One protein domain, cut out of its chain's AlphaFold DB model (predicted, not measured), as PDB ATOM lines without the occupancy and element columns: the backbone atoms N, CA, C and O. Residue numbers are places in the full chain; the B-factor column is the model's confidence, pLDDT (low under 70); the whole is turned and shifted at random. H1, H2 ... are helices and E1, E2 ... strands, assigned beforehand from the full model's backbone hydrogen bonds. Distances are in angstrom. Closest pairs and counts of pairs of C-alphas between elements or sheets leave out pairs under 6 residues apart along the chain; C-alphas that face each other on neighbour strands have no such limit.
ATOM      1  N   VAL A   2     247.205 253.859 232.013       90.62
ATOM      2  CA  VAL A   2     246.531 254.612 233.102       90.62
ATOM      3  C   VAL A   2     245.003 254.482 233.062       90.62
ATOM      4  O   VAL A   2     244.385 254.196 234.083       90.62
ATOM      5  N   VAL A   3     244.383 254.630 231.887       93.12
ATOM      6  CA  VAL A   3     242.919 254.521 231.741       93.12
ATOM      7  C   VAL A   3     242.414 253.139 232.163       93.12
ATOM      8  O   VAL A   3     241.501 253.052 232.977       93.12
ATOM      9  N   GLN A   4     243.048 252.066 231.685       94.00
ATOM     10  CA  GLN A   4     242.697 250.687 232.049       94.00
ATOM     11  C   GLN A   4     242.826 250.445 233.555       94.00
ATOM     12  O   GLN A   4     241.966 249.794 234.139       94.00
ATOM     13  N   LEU A   5     243.858 251.001 234.204       94.50
ATOM     14  CA  LEU A   5     244.011 250.924 235.657       94.50
ATOM     15  C   LEU A   5     242.841 251.601 236.386       94.50
ATOM     16  O   LEU A   5     242.294 251.022 237.320       94.50
ATOM     17  N   LEU A   6     242.437 252.801 235.957       96.25
ATOM     18  CA  LEU A   6     241.325 253.537 236.569       96.25
ATOM     19  C   LEU A   6     239.973 252.856 236.341       96.25
ATOM     20  O   LEU A   6     239.149 252.812 237.253       96.25
ATOM     21  N   VAL A   7     239.748 252.322 235.140       95.94
ATOM     22  CA  VAL A   7     238.549 251.552 234.785       95.94
ATOM     23  C   VAL A   7     238.471 250.290 235.636       95.94
ATOM     24  O   VAL A   7     237.462 250.035 236.295       95.94
ATOM     25  N   ARG A   8     239.572 249.539 235.690       93.44
ATOM     26  CA  ARG A   8     239.686 248.336 236.503       93.44
ATOM     27  C   ARG A   8     239.481 248.626 237.985       93.44
ATOM     28  O   ARG A   8     238.766 247.881 238.637       93.44
ATOM     29  N   TRP A   9     240.065 249.703 238.513       94.38
ATOM     30  CA  TRP A   9     239.923 250.061 239.925       94.38
ATOM     31  C   TRP A   9     238.455 250.176 240.346       94.38
ATOM     32  O   TRP A   9     238.103 249.661 241.407       94.38
ATOM     33  N   LEU A  10     237.613 250.809 239.515       95.31
ATOM     34  CA  LEU A  10     236.181 250.931 239.791       95.31
ATOM     35  C   LEU A  10     235.455 249.595 239.602       95.31
ATOM     36  O   LEU A  10     234.674 249.214 240.468       95.31
ATOM     37  N   ASN A  11     235.716 248.877 238.504       93.06
ATOM     38  CA  ASN A  11     235.058 247.597 238.226       93.06
ATOM     39  C   ASN A  11     235.333 246.555 239.325       93.06
ATOM     40  O   ASN A  11     234.408 245.893 239.784       93.06
ATOM     41  N   ASP A  12     236.581 246.462 239.791       91.50
ATOM     42  CA  ASP A  12     237.016 245.518 240.830       91.50
ATOM     43  C   ASP A  12     236.442 245.857 242.223       91.50
ATOM     44  O   ASP A  12     236.517 245.037 243.135       91.50
ATOM     45  N   ARG A  13     235.905 247.071 242.412       92.69
ATOM     46  CA  ARG A  13     235.368 247.578 243.691       92.69
ATOM     47  C   ARG A  13     233.913 248.028 243.586       92.69
ATOM     48  O   ARG A  13     233.449 248.793 244.429       92.69
ATOM     49  N   MET A  14     233.204 247.603 242.541       93.12
ATOM     50  CA  MET A  14     231.827 248.017 242.304       93.12
ATOM     51  C   MET A  14     230.915 247.490 243.425       93.12
ATOM     52  O   MET A  14     230.808 246.273 243.589       93.12
ATOM     53  N   PRO A  15     230.224 248.360 244.183       93.56
ATOM     54  CA  PRO A  15     229.242 247.913 245.166       93.56
ATOM     55  C   PRO A  15     228.101 247.139 244.498       93.56
ATOM     56  O   PRO A  15     227.675 247.491 243.397       93.56
ATOM     57  N   LYS A  16     227.565 246.113 245.169       91.25
ATOM     58  CA  LYS A  16     226.540 245.217 244.595       91.25
ATOM     59  C   LYS A  16     225.282 245.969 244.165       91.25
ATOM     60  O   LYS A  16     224.757 245.755 243.081       91.25
ATOM     61  N   GLU A  17     224.821 246.905 244.985       92.00
ATOM     62  CA  GLU A  17     223.671 247.762 244.686       92.00
ATOM     63  C   GLU A  17     223.907 248.735 243.515       92.00
ATOM     64  O   GLU A  17     222.964 249.356 243.029       92.00
ATOM     65  N   ALA A  18     225.158 248.886 243.078       93.69
ATOM     66  CA  ALA A  18     225.586 249.747 241.985       93.69
ATOM     67  C   ALA A  18     226.080 248.950 240.765       93.69
ATOM     68  O   ALA A  18     226.574 249.551 239.816       93.69
ATOM     69  N   GLU A  19     225.926 247.623 240.736       92.06
ATOM     70  CA  GLU A  19     226.435 246.756 239.661       92.06
ATOM     71  C   GLU A  19     225.855 247.102 238.274       92.06
ATOM     72  O   GLU A  19     226.515 246.941 237.240       92.06
ATOM     73  N   ALA A  20     224.641 247.661 238.244       92.56
ATOM     74  CA  ALA A  20     224.011 248.163 237.026       92.56
ATOM     75  C   ALA A  20     224.654 249.458 236.490       92.56
ATOM     76  O   ALA A  20     224.341 249.878 235.377       92.56
ATOM     77  N   PHE A  21     225.565 250.092 237.237       95.31
ATOM     78  CA  PHE A  21     226.297 251.260 236.770       95.31
ATOM     79  C   PHE A  21     227.198 250.898 235.592       95.31
ATOM     80  O   PHE A  21     227.924 249.897 235.601       95.31
ATOM     81  N   LYS A  22     227.141 251.745 234.570       95.19
ATOM     82  CA  LYS A  22     227.933 251.679 233.348       95.19
ATOM     83  C   LYS A  22     228.355 253.100 233.007       95.19
ATOM     84  O   LYS A  22     227.614 254.051 233.272       95.19
ATOM     85  N   PHE A  23     229.547 253.243 232.448       96.44
ATOM     86  CA  PHE A  23     230.111 254.541 232.103       96.44
ATOM     87  C   PHE A  23     230.795 254.482 230.746       96.44
ATOM     88  O   PHE A  23     231.196 253.420 230.276       96.44
ATOM     89  N   THR A  24     230.905 255.642 230.113       96.38
ATOM     90  CA  THR A  24     231.532 255.800 228.793       96.38
ATOM     91  C   THR A  24     232.738 256.715 228.849       96.38
ATOM     92  O   THR A  24     233.496 256.809 227.889       96.38
ATOM     93  N   SER A  25     232.875 257.452 229.949       96.00
ATOM     94  CA  SER A  25     233.805 258.557 230.078       96.00
ATOM     95  C   SER A  25     234.274 258.674 231.519       96.00
ATOM     96  O   SER A  25     233.571 258.291 232.460       96.00
ATOM     97  N   LEU A  26     235.485 259.198 231.684       97.19
ATOM     98  CA  LEU A  26     236.014 259.555 232.986       97.19
ATOM     99  C   LEU A  26     236.795 260.862 232.905       97.19
ATOM    100  O   LEU A  26     237.475 261.109 231.915       97.19
ATOM    101  N   ASN A  27     236.726 261.655 233.970       97.00
ATOM    102  CA  ASN A  27     237.566 262.831 234.168       97.00
ATOM    103  C   ASN A  27     238.569 262.522 235.275       97.00
ATOM    104  O   ASN A  27     238.167 262.126 236.369       97.00
ATOM    105  N   LEU A  28     239.861 262.732 235.019       97.50
ATOM    106  CA  LEU A  28     240.894 262.714 236.052       97.50
ATOM    107  C   LEU A  28     241.366 264.152 236.293       97.50
ATOM    108  O   LEU A  28     241.979 264.785 235.440       97.50
ATOM    109  N   ASN A  29     241.083 264.658 237.486       97.62
ATOM    110  CA  ASN A  29     241.429 266.010 237.899       97.62
ATOM    111  C   ASN A  29     242.663 265.979 238.803       97.62
ATOM    112  O   ASN A  29     242.751 265.133 239.695       97.62
ATOM    113  N   CYS A  30     243.573 266.935 238.625       97.88
ATOM    114  CA  CYS A  30     244.743 267.142 239.479       97.88
ATOM    115  C   CYS A  30     244.664 268.527 240.123       97.88
ATOM    116  O   CYS A  30     244.566 269.528 239.420       97.88
ATOM    117  N   ASN A  31     244.691 268.577 241.455       97.88
ATOM    118  CA  ASN A  31     244.668 269.798 242.261       97.88
ATOM    119  C   ASN A  31     243.569 270.798 241.860       97.88
ATOM    120  O   ASN A  31     243.741 272.010 241.961       97.88
ATOM    121  N   TYR A  32     242.412 270.277 241.452       96.69
ATOM    122  CA  TYR A  32     241.270 271.079 241.037       96.69
ATOM    123  C   TYR A  32     240.227 271.186 242.156       96.69
ATOM    124  O   TYR A  32     239.621 270.184 242.549       96.69
ATOM    125  N   ALA A  33     240.019 272.405 242.659       96.69
ATOM    126  CA  ALA A  33     238.923 272.766 243.556       96.69
ATOM    127  C   ALA A  33     237.784 273.374 242.725       96.69
ATOM    128  O   ALA A  33     237.801 274.559 242.388       96.69
ATOM    129  N   ALA A  34     236.830 272.536 242.317       97.00
ATOM    130  CA  ALA A  34     235.734 272.965 241.459       97.00
ATOM    131  C   ALA A  34     234.846 274.002 242.166       97.00
ATOM    132  O   ALA A  34     234.365 273.764 243.278       97.00
ATOM    133  N   ARG A  35     234.572 275.125 241.488       98.19
ATOM    134  CA  ARG A  35     233.515 276.065 241.897       98.19
ATOM    135  C   ARG A  35     232.146 275.390 241.801       98.19
ATOM    136  O   ARG A  35     232.022 274.320 241.214       98.19
ATOM    137  N   ILE A  36     231.115 276.010 242.377       98.44
ATOM    138  CA  ILE A  36     229.755 275.485 242.248       98.44
ATOM    139  C   ILE A  36     229.323 275.454 240.782       98.44
ATOM    140  O   ILE A  36     229.416 276.456 240.078       98.44
ATOM    141  N   HIS A  37     228.905 274.280 240.323       98.19
ATOM    142  CA  HIS A  37     228.470 274.044 238.951       98.19
ATOM    143  C   HIS A  37     227.545 272.826 238.884       98.19
ATOM    144  O   HIS A  37     227.346 272.124 239.875       98.19
ATOM    145  N   ARG A  38     226.978 272.602 237.699       98.00
ATOM    146  CA  ARG A  38     226.224 271.406 237.316       98.00
ATOM    147  C   ARG A  38     226.910 270.820 236.097       98.00
ATOM    148  O   ARG A  38     227.223 271.579 235.178       98.00
ATOM    149  N   ASP A  39     227.079 269.508 236.055       96.50
ATOM    150  CA  ASP A  39     227.571 268.881 234.837       96.50
ATOM    151  C   ASP A  39     226.522 269.005 233.730       96.50
ATOM    152  O   ASP A  39     225.309 268.872 233.944       96.50
ATOM    153  N   GLY A  40     227.006 269.275 232.522       91.81
ATOM    154  CA  GLY A  40     226.200 269.254 231.315       91.81
ATOM    155  C   GLY A  40     226.143 267.850 230.726       91.81
ATOM    156  O   GLY A  40     227.154 267.160 230.652       91.81
ATOM    157  N   ASN A  41     224.969 267.462 230.228       87.62
ATOM    158  CA  ASN A  41     224.813 266.303 229.347       87.62
ATOM    159  C   ASN A  41     225.261 264.953 229.951       87.62
ATOM    160  O   ASN A  41     225.645 264.061 229.200       87.62
ATOM    161  N   ASN A  42     225.180 264.755 231.271       93.19
ATOM    162  CA  ASN A  42     225.347 263.422 231.860       93.19
ATOM    163  C   ASN A  42     224.050 262.622 231.692       93.19
ATOM    164  O   ASN A  42     222.963 263.102 232.028       93.19
ATOM    165  N   PHE A  43     224.154 261.398 231.169       93.06
ATOM    166  CA  PHE A  43     223.006 260.522 230.952       93.06
ATOM    167  C   PHE A  43     222.366 260.095 232.272       93.06
ATOM    168  O   PHE A  43     221.147 260.087 232.365       93.06
ATOM    169  N   GLY A  44     223.162 259.790 233.292       90.19
ATOM    170  CA  GLY A  44     222.690 259.277 234.572       90.19
ATOM    171  C   GLY A  44     223.606 259.696 235.722       90.19
ATOM    172  O   GLY A  44     224.249 260.745 235.621       90.19
ATOM    173  N   PRO A  45     223.661 258.912 236.813       95.62
ATOM    174  CA  PRO A  45     224.561 259.205 237.918       95.62
ATOM    175  C   PRO A  45     226.029 259.106 237.492       95.62
ATOM    176  O   PRO A  45     226.360 258.545 236.447       95.62
ATOM    177  N   SER A  46     226.896 259.622 238.352       97.69
ATOM    178  CA  SER A  46     228.346 259.567 238.239       97.69
ATOM    179  C   SER A  46     228.934 258.974 239.514       97.69
ATOM    180  O   SER A  46     228.393 259.163 240.605       97.69
ATOM    181  N   PHE A  47     230.073 258.299 239.391       98.44
ATOM    182  CA  PHE A  47     230.922 257.960 240.531       98.44
ATOM    183  C   PHE A  47     232.033 258.987 240.688       98.44
ATOM    184  O   PHE A  47     232.571 259.456 239.690       98.44
ATOM    185  N   ILE A  48     232.429 259.289 241.922       98.56
ATOM    186  CA  ILE A  48     233.600 260.117 242.208       98.56
ATOM    187  C   ILE A  48     234.408 259.574 243.390       98.56
ATOM    188  O   ILE A  48     233.860 259.228 244.441       98.56
ATOM    189  N   LYS A  49     235.734 259.542 243.224       98.31
ATOM    190  CA  LYS A  49     236.713 259.214 244.272       98.31
ATOM    191  C   LYS A  49     237.864 260.211 244.253       98.31
ATOM    192  O   LYS A  49     238.285 260.635 243.177       98.31
ATOM    193  N   ALA A  50     238.397 260.557 245.425       98.25
ATOM    194  CA  ALA A  50     239.628 261.337 245.545       98.25
ATOM    195  C   ALA A  50     240.798 260.500 246.092       98.25
ATOM    196  O   ALA A  50     240.606 259.611 246.924       98.25
ATOM    197  N   PHE A  51     242.009 260.816 245.639       97.50
ATOM    198  CA  PHE A  51     243.273 260.156 245.969       97.50
ATOM    199  C   PHE A  51     244.368 261.195 246.256       97.50
ATOM    200  O   PHE A  51     244.204 262.380 245.957       97.50
ATOM    201  N   GLY A  52     245.504 260.732 246.779       96.94
ATOM    202  CA  GLY A  52     246.676 261.558 247.080       96.94
ATOM    203  C   GLY A  52     246.678 262.114 248.501       96.94
ATOM    204  O   GLY A  52     245.721 261.909 249.254       96.94
ATOM    205  N   ASP A  53     247.757 262.815 248.846       97.62
ATOM    206  CA  ASP A  53     248.031 263.383 250.165       97.62
ATOM    207  C   ASP A  53     247.511 264.813 250.320       97.62
ATOM    208  O   ASP A  53     248.192 265.774 249.968       97.62
ATOM    209  N   PHE A  54     246.294 264.960 250.848       97.88
ATOM    210  CA  PHE A  54     245.618 266.238 251.025       97.88
ATOM    211  C   PHE A  54     244.733 266.285 252.280       97.88
ATOM    212  O   PHE A  54     244.254 265.262 252.771       97.88
ATOM    213  N   THR A  55     244.467 267.500 252.756       97.81
ATOM    214  CA  THR A  55     243.508 267.809 253.832       97.81
ATOM    215  C   THR A  55     242.468 268.814 253.347       97.81
ATOM    216  O   THR A  55     242.799 269.699 252.558       97.81
ATOM    217  N   GLY A  56     241.234 268.725 253.849       97.44
ATOM    218  CA  GLY A  56     240.106 269.526 253.356       97.44
ATOM    219  C   GLY A  56     239.490 268.921 252.090       97.44
ATOM    220  O   GLY A  56     239.490 267.698 251.917       97.44
ATOM    221  N   GLY A  57     238.966 269.765 251.198       97.50
ATOM    222  CA  GLY A  57     238.518 269.321 249.872       97.50
ATOM    223  C   GLY A  57     237.273 268.442 249.879       97.50
ATOM    224  O   GLY A  57     237.156 267.544 249.036       97.50
ATOM    225  N   ARG A  58     236.366 268.663 250.839       98.31
ATOM    226  CA  ARG A  58     235.068 267.983 250.861       98.31
ATOM    227  C   ARG A  58     234.274 268.348 249.615       98.31
ATOM    228  O   ARG A  58     234.298 269.492 249.161       98.31
ATOM    229  N   LEU A  59     233.554 267.365 249.090       98.56
ATOM    230  CA  LEU A  59     232.538 267.606 248.080       98.56
ATOM    231  C   LEU A  59     231.312 268.196 248.772       98.56
ATOM    232  O   LEU A  59     230.795 267.607 249.719       98.56
ATOM    233  N   ASN A  60     230.863 269.338 248.278       98.69
ATOM    234  CA  ASN A  60     229.559 269.915 248.544       98.69
ATOM    235  C   ASN A  60     228.596 269.441 247.457       98.69
ATOM    236  O   ASN A  60     228.918 269.569 246.277       98.69
ATOM    237  N   TYR A  61     227.433 268.926 247.839       98.69
ATOM    238  CA  TYR A  61     226.445 268.378 246.918       98.69
ATOM    239  C   TYR A  61     225.031 268.805 247.304       98.69
ATOM    240  O   TYR A  61     224.678 268.781 248.480       98.69
ATOM    241  N   TRP A  62     224.222 269.165 246.314       98.31
ATOM    242  CA  TRP A  62     222.832 269.584 246.478       98.31
ATOM    243  C   TRP A  62     221.901 268.531 245.863       98.31
ATOM    244  O   TRP A  62     221.557 268.649 244.686       98.31
ATOM    245  N   PRO A  63     221.505 267.488 246.618       96.56
ATOM    246  CA  PRO A  63     220.805 266.322 246.073       96.56
ATOM    247  C   PRO A  63     219.452 266.635 245.435       96.56
ATOM    248  O   PRO A  63     219.074 265.982 244.470       96.56
ATOM    249  N   GLU A  64     218.742 267.646 245.937       95.88
ATOM    250  CA  GLU A  64     217.441 268.047 245.394       95.88
ATOM    251  C   GLU A  64     217.552 269.143 244.334       95.88
ATOM    252  O   GLU A  64     216.551 269.756 243.987       95.88
ATOM    253  N   ASP A  65     218.743 269.423 243.798       96.38
ATOM    254  CA  ASP A  65     218.881 270.419 242.737       96.38
ATOM    255  C   ASP A  65     218.326 269.906 241.400       96.38
ATOM    256  O   ASP A  65     219.011 269.238 240.625       96.38
ATOM    257  N   ASP A  66     217.075 270.263 241.120       94.69
ATOM    258  CA  ASP A  66     216.354 270.006 239.867       94.69
ATOM    259  C   ASP A  66     216.654 271.043 238.771       94.69
ATOM    260  O   ASP A  66     216.033 271.026 237.708       94.69
ATOM    261  N   LYS A  67     217.624 271.939 239.012       95.06
ATOM    262  CA  LYS A  67     218.024 273.050 238.136       95.06
ATOM    263  C   LYS A  67     217.021 274.207 238.054       95.06
ATOM    264  O   LYS A  67     217.278 275.151 237.308       95.06
ATOM    265  N   SER A  68     215.933 274.187 238.828       94.88
ATOM    266  CA  SER A  68     214.959 275.292 238.876       94.88
ATOM    267  C   SER A  68     215.470 276.514 239.648       94.88
ATOM    268  O   SER A  68     215.054 277.640 239.381       94.88
ATOM    269  N   THR A  69     216.389 276.305 240.594       94.50
ATOM    270  CA  THR A  69     216.986 277.358 241.432       94.50
ATOM    271  C   THR A  69     218.312 277.828 240.828       94.50
ATOM    272  O   THR A  69     219.054 277.023 240.259       94.50
ATOM    273  N   LYS A  70     218.659 279.116 240.924       96.56
ATOM    274  CA  LYS A  70     219.986 279.586 240.482       96.56
ATOM    275  C   LYS A  70     221.080 279.124 241.442       96.56
ATOM    276  O   LYS A  70     220.811 278.903 242.617       96.56
ATOM    277  N   LEU A  71     222.315 278.995 240.955       97.31
ATOM    278  CA  LEU A  71     223.421 278.451 241.755       97.31
ATOM    279  C   LEU A  71     223.711 279.292 243.008       97.31
ATOM    280  O   LEU A  71     224.034 278.740 244.055       97.31
ATOM    281  N   GLU A  72     223.566 280.612 242.914       96.69
ATOM    282  CA  GLU A  72     223.826 281.561 244.004       96.69
ATOM    283  C   GLU A  72     222.709 281.564 245.057       96.69
ATOM    284  O   GLU A  72     222.909 282.023 246.179       96.69
ATOM    285  N   GLU A  73     221.535 281.050 244.688       96.31
ATOM    286  CA  GLU A  73     220.317 281.014 245.501       96.31
ATOM    287  C   GLU A  73     220.091 279.622 246.127       96.31
ATOM    288  O   GLU A  73     219.091 279.401 246.810       96.31
ATOM    289  N   LEU A  74     221.007 278.667 245.906       96.44
ATOM    290  CA  LEU A  74     220.880 277.312 246.437       96.44
ATOM    291  C   LEU A  74     220.901 277.303 247.979       96.44
ATOM    292  O   LEU A  74     221.797 277.904 248.588       96.44
ATOM    293  N   PRO A  75     219.969 276.576 248.624       95.75
ATOM    294  CA  PRO A  75     219.872 276.521 250.079       95.75
ATOM    295  C   PRO A  75     221.103 275.838 250.681       95.75
ATOM    296  O   PRO A  75     221.426 274.691 250.369       95.75
ATOM    297  N   GLN A  76     221.831 276.563 251.528       95.25
ATOM    298  CA  GLN A  76     223.104 276.092 252.086       95.25
ATOM    299  C   GLN A  76     222.926 275.032 253.181       95.25
ATOM    300  O   GLN A  76     223.825 274.225 253.400       95.25
ATOM    301  N   ASP A  77     221.773 275.021 253.842       94.56
ATOM    302  CA  ASP A  77     221.364 274.062 254.869       94.56
ATOM    303  C   ASP A  77     220.955 272.695 254.292       94.56
ATOM    304  O   ASP A  77     221.036 271.687 254.985       94.56
ATOM    305  N   GLN A  78     220.590 272.641 253.009       94.25
ATOM    306  CA  GLN A  78     220.242 271.408 252.281       94.25
ATOM    307  C   GLN A  78     221.459 270.748 251.600       94.25
ATOM    308  O   GLN A  78     221.339 269.752 250.885       94.25
ATOM    309  N   LYS A  79     222.651 271.320 251.788       96.25
ATOM    310  CA  LYS A  79     223.903 270.840 251.207       96.25
ATOM    311  C   LYS A  79     224.412 269.612 251.958       96.25
ATOM    312  O   LYS A  79     224.683 269.663 253.157       96.25
ATOM    313  N   VAL A  80     224.674 268.533 251.235       97.62
ATOM    314  CA  VAL A  80     225.371 267.353 251.751       97.62
ATOM    315  C   VAL A  80     226.874 267.516 251.549       97.62
ATOM    316  O   VAL A  80     227.332 267.886 250.469       97.62
ATOM    317  N   GLN A  81     227.655 267.201 252.583       98.00
ATOM    318  CA  GLN A  81     229.116 267.224 252.514       98.00
ATOM    319  C   GLN A  81     229.708 265.821 252.655       98.00
ATOM    320  O   GLN A  81     229.305 265.058 253.539       98.00
ATOM    321  N   ARG A  82     230.677 265.472 251.798       97.88
ATOM    322  CA  ARG A  82     231.367 264.168 251.837       97.88
ATOM    323  C   ARG A  82     232.875 264.293 251.639       97.88
ATOM    324  O   ARG A  82     233.349 265.037 250.779       97.88
ATOM    325  N   GLN A  83     233.634 263.531 252.426       97.19
ATOM    326  CA  GLN A  83     235.090 263.456 252.330       97.19
ATOM    327  C   GLN A  83     235.492 262.350 251.348       97.19
ATOM    328  O   GLN A  83     235.625 261.189 251.710       97.19
ATOM    329  N   LEU A  84     235.732 262.708 250.085       97.44
ATOM    330  CA  LEU A  84     236.002 261.736 249.009       97.44
ATOM    331  C   LEU A  84     237.343 260.988 249.132       97.44
ATOM    332  O   LEU A  84     237.619 260.059 248.370       97.44
ATOM    333  N   ARG A  85     238.202 261.389 250.075       96.19
ATOM    334  CA  ARG A  85     239.379 260.603 250.469       96.19
ATOM    335  C   ARG A  85     238.962 259.291 251.136       96.19
ATOM    336  O   ARG A  85     239.555 258.253 250.852       96.19
ATOM    337  N   ASP A  86     237.898 259.336 251.926       96.81
ATOM    338  CA  ASP A  86     237.527 258.267 252.850       96.81
ATOM    339  C   ASP A  86     236.412 257.380 252.291       96.81
ATOM    340  O   ASP A  86     235.908 256.512 252.997       96.81
ATOM    341  N   GLY A  87     236.009 257.584 251.034       97.00
ATOM    342  CA  GLY A  87     235.013 256.744 250.383       97.00
ATOM    343  C   GLY A  87     234.743 257.099 248.929       97.00
ATOM    344  O   GLY A  87     235.199 258.123 248.417       97.00
ATOM    345  N   LEU A  88     234.012 256.207 248.271       98.25
ATOM    346  CA  LEU A  88     233.488 256.337 246.916       98.25
ATOM    347  C   LEU A  88     232.059 256.876 246.993       98.25
ATOM    348  O   LEU A  88     231.253 256.381 247.777       98.25
ATOM    349  N   MET A  89     231.731 257.873 246.176       98.38
ATOM    350  CA  MET A  89     230.386 258.449 246.139       98.38
ATOM    351  C   MET A  89     229.754 258.249 244.768       98.38
ATOM    352  O   MET A  89     230.391 258.542 243.758       98.38
ATOM    353  N   MET A  90     228.500 257.801 244.742       98.44
ATOM    354  CA  MET A  90     227.627 257.888 243.574       98.44
ATOM    355  C   MET A  90     226.642 259.035 243.785       98.44
ATOM    356  O   MET A  90     225.992 259.122 244.828       98.44
ATOM    357  N   PHE A  91     226.533 259.912 242.796       97.88
ATOM    358  CA  PHE A  91     225.702 261.110 242.857       97.88
ATOM    359  C   PHE A  91     225.176 261.466 241.468       97.88
ATOM    360  O   PHE A  91     225.710 261.009 240.459       97.88
ATOM    361  N   ASN A  92     224.138 262.295 241.387       97.19
ATOM    362  CA  ASN A  92     223.715 262.852 240.108       97.19
ATOM    363  C   ASN A  92     224.567 264.086 239.772       97.19
ATOM    364  O   ASN A  92     224.336 265.154 240.336       97.19
ATOM    365  N   GLY A  93     225.520 263.959 238.841       96.69
ATOM    366  CA  GLY A  93     226.396 265.071 238.427       96.69
ATOM    367  C   GLY A  93     225.656 266.255 237.797       96.69
ATOM    368  O   GLY A  93     226.155 267.378 237.792       96.69
ATOM    369  N   ASN A  94     224.424 266.041 237.324       96.81
ATOM    370  CA  ASN A  94     223.568 267.120 236.834       96.81
ATOM    371  C   ASN A  94     223.052 268.044 237.953       96.81
ATOM    372  O   ASN A  94     222.561 269.129 237.645       96.81
ATOM    373  N   CYS A  95     223.119 267.624 239.216       97.62
ATOM    374  CA  CYS A  95     222.793 268.457 240.368       97.62
ATOM    375  C   CYS A  95     224.018 269.281 240.787       97.62
ATOM    376  O   CYS A  95     225.166 268.893 240.544       97.62
ATOM    377  N   ALA A  96     223.781 270.421 241.430       98.44
ATOM    378  CA  ALA A  96     224.843 271.323 241.826       98.44
ATOM    379  C   ALA A  96     225.834 270.667 242.789       98.44
ATOM    380  O   ALA A  96     225.464 269.960 243.734       98.44
ATOM    381  N   HIS A  97     227.112 270.936 242.550       98.62
ATOM    382  CA  HIS A  97     228.194 270.471 243.397       98.62
ATOM    383  C   HIS A  97     229.429 271.372 243.303       98.62
ATOM    384  O   HIS A  97     229.619 272.115 242.340       98.62
ATOM    385  N   SER A  98     230.266 271.334 244.339       98.56
ATOM    386  CA  SER A  98     231.545 272.051 244.408       98.56
ATOM    387  C   SER A  98     232.540 271.308 245.291       98.56
ATOM    388  O   SER A  98     232.173 270.393 246.027       98.56
ATOM    389  N   VAL A  99     233.811 271.697 245.242       98.50
ATOM    390  CA  VAL A  99     234.853 271.166 246.125       98.50
ATOM    391  C   VAL A  99     235.366 272.308 246.992       98.50
ATOM    392  O   VAL A  99     235.708 273.367 246.474       98.50
ATOM    393  N   GLU A 100     235.387 272.105 248.309       98.38
ATOM    394  CA  GLU A 100     236.001 273.062 249.235       98.38
ATOM    395  C   GLU A 100     237.504 273.217 248.968       98.38
ATOM    396  O   GLU A 100     238.142 272.349 248.367       98.38
ATOM    397  N   ASP A 101     238.095 274.289 249.487       98.12
ATOM    398  CA  ASP A 101     239.544 274.450 249.452       98.12
ATOM    399  C   ASP A 101     240.252 273.282 250.162       98.12
ATOM    400  O   ASP A 101     239.759 272.685 251.130       98.12
ATOM    401  N   PHE A 102     241.438 272.942 249.665       98.25
ATOM    402  CA  PHE A 102     242.291 271.902 250.229       98.25
ATOM    403  C   PHE A 102     243.764 272.287 250.144       98.25
ATOM    404  O   PHE A 102     244.162 273.165 249.380       98.25
ATOM    405  N   GLN A 103     244.579 271.589 250.929       98.38
ATOM    406  CA  GLN A 103     246.037 271.670 250.883       98.38
ATOM    407  C   GLN A 103     246.622 270.294 250.588       98.38
ATOM    408  O   GLN A 103     246.047 269.290 251.002       98.38
ATOM    409  N   GLY A 104     247.770 270.259 249.910       97.94
ATOM    410  CA  GLY A 104     248.443 269.027 249.495       97.94
ATOM    411  C   GLY A 104     248.169 268.654 248.037       97.94
ATOM    412  O   GLY A 104     247.777 269.502 247.235       97.94
ATOM    413  N   GLN A 105     248.406 267.390 247.692       98.25
ATOM    414  CA  GLN A 105     248.212 266.856 246.349       98.25
ATOM    415  C   GLN A 105     246.930 266.021 246.295       98.25
ATOM    416  O   GLN A 105     246.835 264.954 246.899       98.25
ATOM    417  N   ARG A 106     245.940 266.511 245.549       98.12
ATOM    418  CA  ARG A 106     244.632 265.876 245.395       98.12
ATOM    419  C   ARG A 106     244.414 265.481 243.946       98.12
ATOM    420  O   ARG A 106     244.346 266.339 243.069       98.12
ATOM    421  N   PHE A 107     244.185 264.199 243.718       98.31
ATOM    422  CA  PHE A 107     243.636 263.698 242.464       98.31
ATOM    423  C   PHE A 107     242.181 263.307 242.676       98.31
ATOM    424  O   PHE A 107     241.813 262.860 243.760       98.31
ATOM    425  N   SER A 108     241.334 263.444 241.663       98.25
ATOM    426  CA  SER A 108     240.009 262.825 241.700       98.25
ATOM    427  C   SER A 108     239.629 262.251 240.358       98.25
ATOM    428  O   SER A 108     239.910 262.869 239.336       98.25
ATOM    429  N   VAL A 109     238.953 261.110 240.387       98.56
ATOM    430  CA  VAL A 109     238.417 260.454 239.198       98.56
ATOM    431  C   VAL A 109     236.903 260.505 239.272       98.56
ATOM    432  O   VAL A 109     236.331 260.116 240.292       98.56
ATOM    433  N   VAL A 110     236.277 261.008 238.213       98.38
ATOM    434  CA  VAL A 110     234.826 261.006 238.021       98.38
ATOM    435  C   VAL A 110     234.511 260.056 236.879       98.38
ATOM    436  O   VAL A 110     235.090 260.213 235.815       98.38
ATOM    437  N   TYR A 111     233.601 259.108 237.072       98.38
ATOM    438  CA  TYR A 111     233.155 258.165 236.044       98.38
ATOM    439  C   TYR A 111     231.706 258.470 235.692       98.38
ATOM    440  O   TYR A 111     230.877 258.571 236.597       98.38
ATOM    441  N   PHE A 112     231.390 258.617 234.407       97.50
ATOM    442  CA  PHE A 112     230.063 259.040 233.960       97.50
ATOM    443  C   PHE A 112     229.726 258.532 232.554       97.50
ATOM    444  O   PHE A 112     230.590 258.126 231.771       97.50
ATOM    445  N   THR A 113     228.434 258.552 232.228       96.88
ATOM    446  CA  THR A 113     227.939 258.284 230.873       96.88
ATOM    447  C   THR A 113     227.524 259.590 230.215       96.88
ATOM    448  O   THR A 113     226.726 260.341 230.776       96.88
ATOM    449  N   LEU A 114     228.012 259.840 229.002       94.81
ATOM    450  CA  LEU A 114     227.591 260.979 228.184       94.81
ATOM    451  C   LEU A 114     226.158 260.796 227.686       94.81
ATOM    452  O   LEU A 114     225.788 259.724 227.226       94.81
ATOM    453  N   GLY A 115     225.365 261.863 227.654       93.00
ATOM    454  CA  GLY A 115     223.970 261.855 227.201       93.00
ATOM    455  C   GLY A 115     223.779 261.429 225.743       93.00
ATOM    456  O   GLY A 115     222.688 261.017 225.360       93.00
ATOM    457  N   CYS A 116     224.838 261.487 224.933       92.44
ATOM    458  CA  CYS A 116     224.846 261.073 223.533       92.44
ATOM    459  C   CYS A 116     225.477 259.692 223.289       92.44
ATOM    460  O   CYS A 116     225.718 259.355 222.131       92.44
ATOM    461  N   PHE A 117     225.738 258.890 224.328       93.56
ATOM    462  CA  PHE A 117     226.480 257.630 224.193       93.56
ATOM    463  C   PHE A 117     225.895 256.655 223.158       93.56
ATOM    464  O   PHE A 117     226.640 255.927 222.504       93.56
ATOM    465  N   ALA A 118     224.571 256.653 222.973       93.12
ATOM    466  CA  ALA A 118     223.893 255.799 222.000       93.12
ATOM    467  C   ALA A 118     224.286 256.118 220.543       93.12
ATOM    468  O   ALA A 118     224.087 255.296 219.655       93.12
ATOM    469  N   LYS A 119     224.869 257.298 220.292       94.06
ATOM    470  CA  LYS A 119     225.363 257.732 218.977       94.06
ATOM    471  C   LYS A 119     226.820 257.331 218.714       94.06
ATOM    472  O   LYS A 119     227.334 257.645 217.642       94.06
ATOM    473  N   ALA A 120     227.501 256.705 219.677       93.75
ATOM    474  CA  ALA A 120     228.881 256.261 219.502       93.75
ATOM    475  C   ALA A 120     228.971 255.232 218.366       93.75
ATOM    476  O   ALA A 120     228.168 254.299 218.300       93.75
ATOM    477  N   LYS A 121     229.957 255.400 217.480       95.12
ATOM    478  CA  LYS A 121     230.178 254.471 216.369       95.12
ATOM    479  C   LYS A 121     230.634 253.102 216.894       95.12
ATOM    480  O   LYS A 121     231.274 253.055 217.948       95.12
ATOM    481  N   PRO A 122     230.370 252.000 216.173       94.38
ATOM    482  CA  PRO A 122     230.816 250.667 216.582       94.38
ATOM    483  C   PRO A 122     232.323 250.584 216.865       94.38
ATOM    484  O   PRO A 122     232.734 249.923 217.817       94.38
ATOM    485  N   GLU A 123     233.147 251.299 216.094       95.94
ATOM    486  CA  GLU A 123     234.603 251.305 216.270       95.94
ATOM    487  C   GLU A 123     235.019 251.992 217.576       95.94
ATOM    488  O   GLU A 123     235.925 251.526 218.264       95.94
ATOM    489  N   ASP A 124     234.347 253.086 217.943       94.75
ATOM    490  CA  ASP A 124     234.618 253.797 219.196       94.75
ATOM    491  C   ASP A 124     234.148 252.976 220.400       94.75
ATOM    492  O   ASP A 124     234.847 252.905 221.410       94.75
ATOM    493  N   ARG A 125     233.003 252.287 220.280       94.31
ATOM    494  CA  ARG A 125     232.526 251.348 221.307       94.31
ATOM    495  C   ARG A 125     233.523 250.212 221.529       94.31
ATOM    496  O   ARG A 125     233.891 249.964 222.672       94.31
ATOM    497  N   SER A 126     234.019 249.612 220.447       94.69
ATOM    498  CA  SER A 126     235.006 248.525 220.510       94.69
ATOM    499  C   SER A 126     236.283 248.969 221.232       94.69
ATOM    500  O   SER A 126     236.751 248.293 222.141       94.69
ATOM    501  N   LYS A 127     236.800 250.167 220.922       93.69
ATOM    502  CA  LYS A 127     237.976 250.730 221.614       93.69
ATOM    503  C   LYS A 127     237.742 250.955 223.108       93.69
ATOM    504  O   LYS A 127     238.648 250.750 223.910       93.69
ATOM    505  N   LEU A 128     236.552 251.410 223.505       94.06
ATOM    506  CA  LEU A 128     236.232 251.585 224.926       94.06
ATOM    507  C   LEU A 128     236.149 250.232 225.651       94.06
ATOM    508  O   LEU A 128     236.629 250.106 226.776       94.06
ATOM    509  N   GLU A 129     235.595 249.211 225.002       94.12
ATOM    510  CA  GLU A 129     235.550 247.845 225.535       94.12
ATOM    511  C   GLU A 129     236.960 247.240 225.669       94.12
ATOM    512  O   GLU A 129     237.271 246.642 226.697       94.12
ATOM    513  N   GLU A 130     237.864 247.486 224.712       93.44
ATOM    514  CA  GLU A 130     239.292 247.119 224.799       93.44
ATOM    515  C   GLU A 130     240.017 247.796 225.980       93.44
ATOM    516  O   GLU A 130     240.959 247.246 226.563       93.44
ATOM    517  N   LEU A 131     239.568 248.990 226.381       93.19
ATOM    518  CA  LEU A 131     240.046 249.683 227.584       93.19
ATOM    519  C   LEU A 131     239.423 249.137 228.883       93.19
ATOM    520  O   LEU A 131     239.789 249.589 229.971       93.19
ATOM    521  N   GLY A 132     238.522 248.156 228.786       93.50
ATOM    522  CA  GLY A 132     237.870 247.478 229.904       93.50
ATOM    523  C   GLY A 132     236.564 248.124 230.366       93.50
ATOM    524  O   GLY A 132     236.057 247.761 231.433       93.50
ATOM    525  N   LEU A 133     236.026 249.103 229.627       94.12
ATOM    526  CA  LEU A 133     234.749 249.715 229.983       94.12
ATOM    527  C   LEU A 133     233.611 248.734 229.700       94.12
ATOM    528  O   LEU A 133     233.535 248.136 228.630       94.12
ATOM    529  N   ILE A 134     232.680 248.626 230.647       93.19
ATOM    530  CA  ILE A 134     231.409 247.939 230.424       93.19
ATOM    531  C   ILE A 134     230.409 249.011 229.999       93.19
ATOM    532  O   ILE A 134     229.954 249.808 230.826       93.19
ATOM    533  N   LEU A 135     230.119 249.071 228.701       93.62
ATOM    534  CA  LEU A 135     229.299 250.130 228.126       93.62
ATOM    535  C   LEU A 135     227.807 249.920 228.413       93.62
ATOM    536  O   LEU A 135     227.335 248.781 228.439       93.62
ATOM    537  N   PRO A 136     227.032 251.006 228.575       93.62
ATOM    538  CA  PRO A 136     225.582 250.902 228.601       93.62
ATOM    539  C   PRO A 136     225.044 250.387 227.249       93.62
ATOM    540  O   PRO A 136     225.608 250.713 226.184       93.62
ATOM    541  N   PRO A 137     223.954 249.599 227.265       91.81
ATOM    542  CA  PRO A 137     223.247 249.232 226.045       91.81
ATOM    543  C   PRO A 137     222.617 250.482 225.418       91.81
ATOM    544  O   PRO A 137     222.345 251.465 226.105       91.81
ATOM    545  N   VAL A 138     222.429 250.483 224.097       90.25
ATOM    546  CA  VAL A 138     221.979 251.672 223.341       90.25
ATOM    547  C   VAL A 138     220.594 252.183 223.751       90.25
ATOM    548  O   VAL A 138     220.294 253.354 223.543       90.25
ATOM    549  N   ASP A 139     219.786 251.313 224.347       89.19
ATOM    550  CA  ASP A 139     218.444 251.535 224.882       89.19
ATOM    551  C   ASP A 139     218.432 251.655 226.416       89.19
ATOM    552  O   ASP A 139     217.388 251.490 227.039       89.19
ATOM    553  N   ALA A 140     219.584 251.924 227.049       88.62
ATOM    554  CA  ALA A 140     219.639 252.102 228.495       88.62
ATOM    555  C   ALA A 140     218.665 253.193 228.952       88.62
ATOM    556  O   ALA A 140     218.576 254.260 228.343       88.62
ATOM    557  N   GLU A 141     217.995 252.937 230.073       84.62
ATOM    558  CA  GLU A 141     217.052 253.865 230.686       84.62
ATOM    559  C   GLU A 141     217.717 254.749 231.744       84.62
ATOM    560  O   GLU A 141     218.709 254.387 232.388       84.62
ATOM    561  N   ARG A 142     217.152 255.942 231.931       81.44
ATOM    562  CA  ARG A 142     217.637 256.930 232.900       81.44
ATOM    563  C   ARG A 142     217.141 256.609 234.314       81.44
ATOM    564  O   ARG A 142     216.018 256.160 234.490       81.44
ATOM    565  N   GLY A 143     217.944 256.929 235.334       70.31
ATOM    566  CA  GLY A 143     217.457 257.025 236.722       70.31
ATOM    567  C   GLY A 143     217.239 255.706 237.476       70.31
ATOM    568  O   GLY A 143     216.532 255.692 238.472       70.31
ATOM    569  N   SER A 144     217.846 254.593 237.056       80.81
ATOM    570  CA  SER A 144     217.652 253.295 237.730       80.81
ATOM    571  C   SER A 144     218.370 253.149 239.082       80.81
ATOM    572  O   SER A 144     217.990 252.303 239.888       80.81
ATOM    573  N   LEU A 145     219.409 253.951 239.341       92.00
ATOM    574  CA  LEU A 145     220.319 253.785 240.488       92.00
ATOM    575  C   LEU A 145     220.140 254.831 241.593       92.00
ATOM    576  O   LEU A 145     220.415 254.540 242.759       92.00
ATOM    577  N   LEU A 146     219.717 256.036 241.211       94.31
ATOM    578  CA  LEU A 146     219.414 257.162 242.088       94.31
ATOM    579  C   LEU A 146     218.086 257.767 241.640       94.31
ATOM    580  O   LEU A 146     217.829 257.836 240.434       94.31
ATOM    581  N   ARG A 147     217.285 258.244 242.593       92.88
ATOM    582  CA  ARG A 147     216.049 258.973 242.282       92.88
ATOM    583  C   ARG A 147     216.330 260.341 241.664       92.88
ATOM    584  O   ARG A 147     217.419 260.900 241.816       92.88
ATOM    585  N   ALA A 148     215.328 260.908 241.001       91.75
ATOM    586  CA  ALA A 148     215.414 262.268 240.482       91.75
ATOM    587  C   ALA A 148     215.468 263.319 241.619       91.75
ATOM    588  O   ALA A 148     214.860 263.115 242.679       91.75
ATOM    589  N   PRO A 149     216.170 264.453 241.408       93.19
ATOM    590  CA  PRO A 149     216.109 265.592 242.319       93.19
ATOM    591  C   PRO A 149     214.703 266.192 242.308       93.19
ATOM    592  O   PRO A 149     214.077 266.292 241.251       93.19
ATOM    593  N   ARG A 150     214.206 266.605 243.473       92.31
ATOM    594  CA  ARG A 150     212.822 267.077 243.604       92.31
ATOM    595  C   ARG A 150     212.676 268.589 243.492       92.31
ATOM    596  O   ARG A 150     211.567 269.041 243.246       92.31
ATOM    597  N   GLY A 151     213.759 269.348 243.629       93.25
ATOM    598  CA  GLY A 151     213.750 270.807 243.688       93.25
ATOM    599  C   GLY A 151     213.548 271.340 245.105       93.25
ATOM    600  O   GLY A 151     213.106 270.635 246.011       93.25
ATOM    601  N   TYR A 152     213.857 272.624 245.296       90.69
ATOM    602  CA  TYR A 152     213.797 273.284 246.608       90.69
ATOM    603  C   TYR A 152     212.549 274.150 246.823       90.69
ATOM    604  O   TYR A 152     212.347 274.661 247.923       90.69
ATOM    605  N   GLY A 153     211.720 274.345 245.793       84.81
ATOM    606  CA  GLY A 153     210.563 275.237 245.865       84.81
ATOM    607  C   GLY A 153     209.403 274.690 246.717       84.81
ATOM    608  O   GLY A 153     209.298 273.485 246.939       84.81
ATOM    609  N   PRO A 154     208.473 275.548 247.182       75.81
ATOM    610  CA  PRO A 154     207.365 275.128 248.051       75.81
ATOM    611  C   PRO A 154     206.438 274.091 247.400       75.81
ATOM    612  O   PRO A 154     205.919 273.192 248.059       75.81
ATOM    613  N   GLN A 155     206.239 274.210 246.087       72.69
ATOM    614  CA  GLN A 155     205.445 273.267 245.305       72.69
ATOM    615  C   GLN A 155     206.172 271.923 245.147       72.69
ATOM    616  O   GLN A 155     205.551 270.868 245.193       72.69
ATOM    617  N   GLN A 156     207.495 271.955 245.019       70.25
ATOM    618  CA  GLN A 156     208.347 270.777 244.951       70.25
ATOM    619  C   GLN A 156     208.405 270.027 246.285       70.25
ATOM    620  O   GLN A 156     208.315 268.804 246.303       70.25
ATOM    621  N   GLN A 157     208.476 270.745 247.407       69.50
ATOM    622  CA  GLN A 157     208.474 270.148 248.746       69.50
ATOM    623  C   GLN A 157     207.150 269.436 249.065       69.50
ATOM    624  O   GLN A 157     207.160 268.364 249.669       69.50
ATOM    625  N   SER A 158     206.012 269.984 248.625       68.69
ATOM    626  CA  SER A 158     204.715 269.323 248.809       68.69
ATOM    627  C   SER A 158     204.563 268.078 247.930       68.69
ATOM    628  O   SER A 158     204.067 267.062 248.411       68.69
ATOM    629  N   LEU A 159     205.062 268.110 246.687       66.56
ATOM    630  CA  LEU A 159     205.133 266.931 245.816       66.56
ATOM    631  C   LEU A 159     206.084 265.864 246.377       66.56
ATOM    632  O   LEU A 159     205.752 264.683 246.377       66.56
ATOM    633  N   ALA A 160     207.235 266.271 246.915       66.00
ATOM    634  CA  ALA A 160     208.216 265.386 247.541       66.00
ATOM    635  C   ALA A 160     207.642 264.625 248.743       66.00
ATOM    636  O   ALA A 160     207.873 263.424 248.867       66.00
ATOM    637  N   ALA A 161     206.883 265.315 249.598       64.69
ATOM    638  CA  ALA A 161     206.216 264.723 250.757       64.69
ATOM    639  C   ALA A 161     205.093 263.745 250.365       64.69
ATOM    640  O   ALA A 161     204.752 262.856 251.134       64.69
ATOM    641  N   GLN A 162     204.520 263.892 249.167       60.44
ATOM    642  CA  GLN A 162     203.517 262.968 248.626       60.44
ATOM    643  C   GLN A 162     204.149 261.791 247.864       60.44
ATOM    644  O   GLN A 162     203.511 260.756 247.690       60.44
ATOM    645  N   ALA A 163     205.401 261.935 247.425       61.66
ATOM    646  CA  ALA A 163     206.133 260.982 246.597       61.66
ATOM    647  C   ALA A 163     207.049 260.041 247.404       61.66
ATOM    648  O   ALA A 163     208.103 259.641 246.906       61.66
ATOM    649  N   GLU A 164     206.663 259.630 248.619       58.28
ATOM    650  CA  GLU A 164     207.399 258.647 249.450       58.28
ATOM    651  C   GLU A 164     207.577 257.246 248.799       58.28
ATOM    652  O   GLU A 164     207.991 256.293 249.449       58.28
ATOM    653  N   ALA A 165     207.292 257.103 247.502       58.91
ATOM    654  CA  ALA A 165     207.239 255.848 246.767       58.91
ATOM    655  C   ALA A 165     208.485 255.525 245.919       58.91
ATOM    656  O   ALA A 165     208.560 254.411 245.402       58.91
ATOM    657  N   GLU A 166     209.452 256.436 245.738       66.19
ATOM    658  CA  GLU A 166     210.671 256.082 244.990       66.19
ATOM    659  C   GLU A 166     211.671 255.325 245.880       66.19
ATOM    660  O   GLU A 166     212.168 255.892 246.854       66.19
ATOM    661  N   PRO A 167     212.012 254.062 245.553       80.00
ATOM    662  CA  PRO A 167     212.850 253.224 246.411       80.00
ATOM    663  C   PRO A 167     214.341 253.594 246.363       80.00
ATOM    664  O   PRO A 167     215.121 253.083 247.164       80.00
ATOM    665  N   GLN A 168     214.762 254.425 245.403       89.31
ATOM    666  CA  GLN A 168     216.170 254.767 245.209       89.31
ATOM    667  C   GLN A 168     216.574 256.008 246.020       89.31
ATOM    668  O   GLN A 168     215.799 256.959 246.112       89.31
ATOM    669  N   PRO A 169     217.799 256.042 246.572       93.94
ATOM    670  CA  PRO A 169     218.294 257.198 247.311       93.94
ATOM    671  C   PRO A 169     218.735 258.328 246.365       93.94
ATOM    672  O   PRO A 169     218.977 258.107 245.178       93.94
ATOM    673  N   GLU A 170     218.878 259.546 246.887       94.56
ATOM    674  CA  GLU A 170     219.422 260.703 246.151       94.56
ATOM    675  C   GLU A 170     220.931 260.613 245.884       94.56
ATOM    676  O   GLU A 170     221.451 261.217 244.947       94.56
ATOM    677  N   LEU A 171     221.648 259.867 246.720       96.50
ATOM    678  CA  LEU A 171     223.074 259.594 246.591       96.50
ATOM    679  C   LEU A 171     223.409 258.286 247.298       96.50
ATOM    680  O   LEU A 171     222.677 257.830 248.177       96.50
ATOM    681  N   ARG A 172     224.563 257.715 246.973       97.50
ATOM    682  CA  ARG A 172     225.138 256.588 247.716       97.50
ATOM    683  C   ARG A 172     226.591 256.885 248.063       97.50
ATOM    684  O   ARG A 172     227.288 257.571 247.316       97.50
ATOM    685  N   TYR A 173     227.042 256.395 249.210       97.69
ATOM    686  CA  TYR A 173     228.402 256.602 249.692       97.69
ATOM    687  C   TYR A 173     228.912 255.329 250.357       97.69
ATOM    688  O   TYR A 173     228.266 254.820 251.268       97.69
ATOM    689  N   TRP A 174     230.080 254.869 249.921       97.62
ATOM    690  CA  TRP A 174     230.740 253.677 250.440       97.62
ATOM    691  C   TRP A 174     232.091 254.066 251.030       97.62
ATOM    692  O   TRP A 174     232.971 254.504 250.278       97.62
ATOM    693  N   PRO A 175     232.282 253.936 252.352       96.88
ATOM    694  CA  PRO A 175     233.577 254.131 252.985       96.88
ATOM    695  C   PRO A 175     234.671 253.272 252.344       96.88
ATOM    696  O   PRO A 175     234.447 252.115 251.992       96.88
ATOM    697  N   THR A 176     235.885 253.810 252.237       94.50
ATOM    698  CA  THR A 176     237.043 253.096 251.678       94.50
ATOM    699  C   THR A 176     237.285 251.775 252.412       94.50
ATOM    700  O   THR A 176     237.545 250.767 251.766       94.50
ATOM    701  N   SER A 177     237.101 251.749 253.736       93.00
ATOM    702  CA  SER A 177     237.231 250.534 254.547       93.00
ATOM    703  C   SER A 177     236.270 249.418 254.126       93.00
ATOM    704  O   SER A 177     236.633 248.248 254.181       93.00
ATOM    705  N   GLU A 178     235.054 249.757 253.689       92.31
ATOM    706  CA  GLU A 178     234.076 248.773 253.207       92.31
ATOM    707  C   GLU A 178     234.428 248.265 251.808       92.31
ATOM    708  O   GLU A 178     234.239 247.086 251.517       92.31
ATOM    709  N   LEU A 179     234.971 249.132 250.950       89.50
ATOM    710  CA  LEU A 179     235.422 248.756 249.606       89.50
ATOM    711  C   LEU A 179     236.664 247.858 249.653       89.50
ATOM    712  O   LEU A 179     236.797 246.949 248.841       89.50
ATOM    713  N   GLU A 180     237.575 248.108 250.592       87.62
ATOM    714  CA  GLU A 180     238.811 247.334 250.768       87.62
ATOM    715  C   GLU A 180     238.585 245.979 251.443       87.62
ATOM    716  O   GLU A 180     239.356 245.050 251.217       87.62
ATOM    717  N   ALA A 181     237.523 245.844 252.239       85.62
ATOM    718  CA  ALA A 181     237.151 244.575 252.855       85.62
ATOM    719  C   ALA A 181     236.577 243.560 251.849       85.62
ATOM    720  O   ALA A 181     236.483 242.370 252.159       85.62
ATOM    721  N   GLN A 182     236.174 244.006 250.654       78.50
ATOM    722  CA  GLN A 182     235.635 243.116 249.631       78.50
ATOM    723  C   GLN A 182     236.766 242.306 248.980       78.50
ATOM    724  O   GLN A 182     237.787 242.874 248.589       78.50
ATOM    725  N   PRO A 183     236.608 240.977 248.834       77.38
ATOM    726  CA  PRO A 183     237.593 240.167 248.138       77.38
ATOM    727  C   PRO A 183     237.668 240.607 246.673       77.38
ATOM    728  O   PRO A 183     236.685 240.530 245.940       77.38
ATOM    729  N   ILE A 184     238.847 241.058 246.248       77.06
ATOM    730  CA  ILE A 184     239.097 241.428 244.855       77.06
ATOM    731  C   ILE A 184     239.515 240.171 244.101       77.06
ATOM    732  O   ILE A 184     240.589 239.614 244.344       77.06
ATOM    733  N   GLU A 185     238.692 239.743 243.150       69.12
ATOM    734  CA  GLU A 185     239.090 238.714 242.197       69.12
ATOM    735  C   GLU A 185     240.029 239.344 241.157       69.12
ATOM    736  O   GLU A 185     239.605 239.962 240.179       69.12
ATOM    737  N   LEU A 186     241.340 239.239 241.392       65.88
ATOM    738  CA  LEU A 186     242.348 239.783 240.486       65.88
ATOM    739  C   LEU A 186     242.367 238.992 239.170       65.88
ATOM    740  O   LEU A 186     243.131 238.043 239.007       65.88
ATOM    741  N   LYS A 187     241.573 239.421 238.187       65.88
ATOM    742  CA  LYS A 187     241.702 238.920 236.810       65.88
ATOM    743  C   LYS A 187     243.045 239.380 236.222       65.88
ATOM    744  O   LYS A 187     243.415 240.542 236.423       65.88
ATOM    745  N   PRO A 188     243.819 238.532 235.525       61.78
ATOM    746  CA  PRO A 188     245.037 238.975 234.852       61.78
ATOM    747  C   PRO A 188     244.729 240.153 233.924       61.78
ATOM    748  O   PRO A 188     243.700 240.148 233.247       61.78
ATOM    749  N   LEU A 189     245.587 241.180 233.914       58.59
ATOM    750  CA  LEU A 189     245.485 242.198 232.868       58.59
ATOM    751  C   LEU A 189     245.671 241.499 231.512       58.59
ATOM    752  O   LEU A 189     246.538 240.623 231.417       58.59
ATOM    753  N   PRO A 190     244.899 241.865 230.473       61.09
ATOM    754  CA  PRO A 190     245.254 241.455 229.126       61.09
ATOM    755  C   PRO A 190     246.698 241.902 228.850       61.09
ATOM    756  O   PRO A 190     247.111 242.960 229.346       61.09
TER     757      PRO A 190
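What this domain is: This is residues 2 to 190 of the 290 residues of the protein "Hypothetical protein" of Pyrodinium bahamense (UniProt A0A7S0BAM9). With little regular structure, the model is a twisted antiparallel sheet, E1-E9-E2-E6-E10, with H1 across one face and the small sheet E5-E4-E7, continued by E3-E8, over the other; H2 and H3 lie far out. Of 189 printed residues, 75 are in four named helices and ten strands, ordered H1, E1 to E9, H2, H3, E10, H4, class mixed. It is compact, radius of gyration of the C-alphas 17.1 A, spanning 54 by 42 by 29 A.

How they stand to each other: Find E9, residues 107 to 112: N 109 and O 49 of E2, residues 46 to 51, are within hydrogen-bond range, 2.9 A. H1, residues 2 to 11, is on this sheet; the closest C-alphas of H1 and E9 are 6 and 109, 8.0 A. Every O i to N i+4 pair in the named helices is within range.

Where its parts are: From C-alpha 2 at (246.531, 254.612, 233.102) H1 runs 14.4 A to C-alpha 11 at (235.058, 247.597, 238.226).

The domain as a whole: The printed part has no cut; residues 157 to 166 and 185 to 190 have pLDDT under 70.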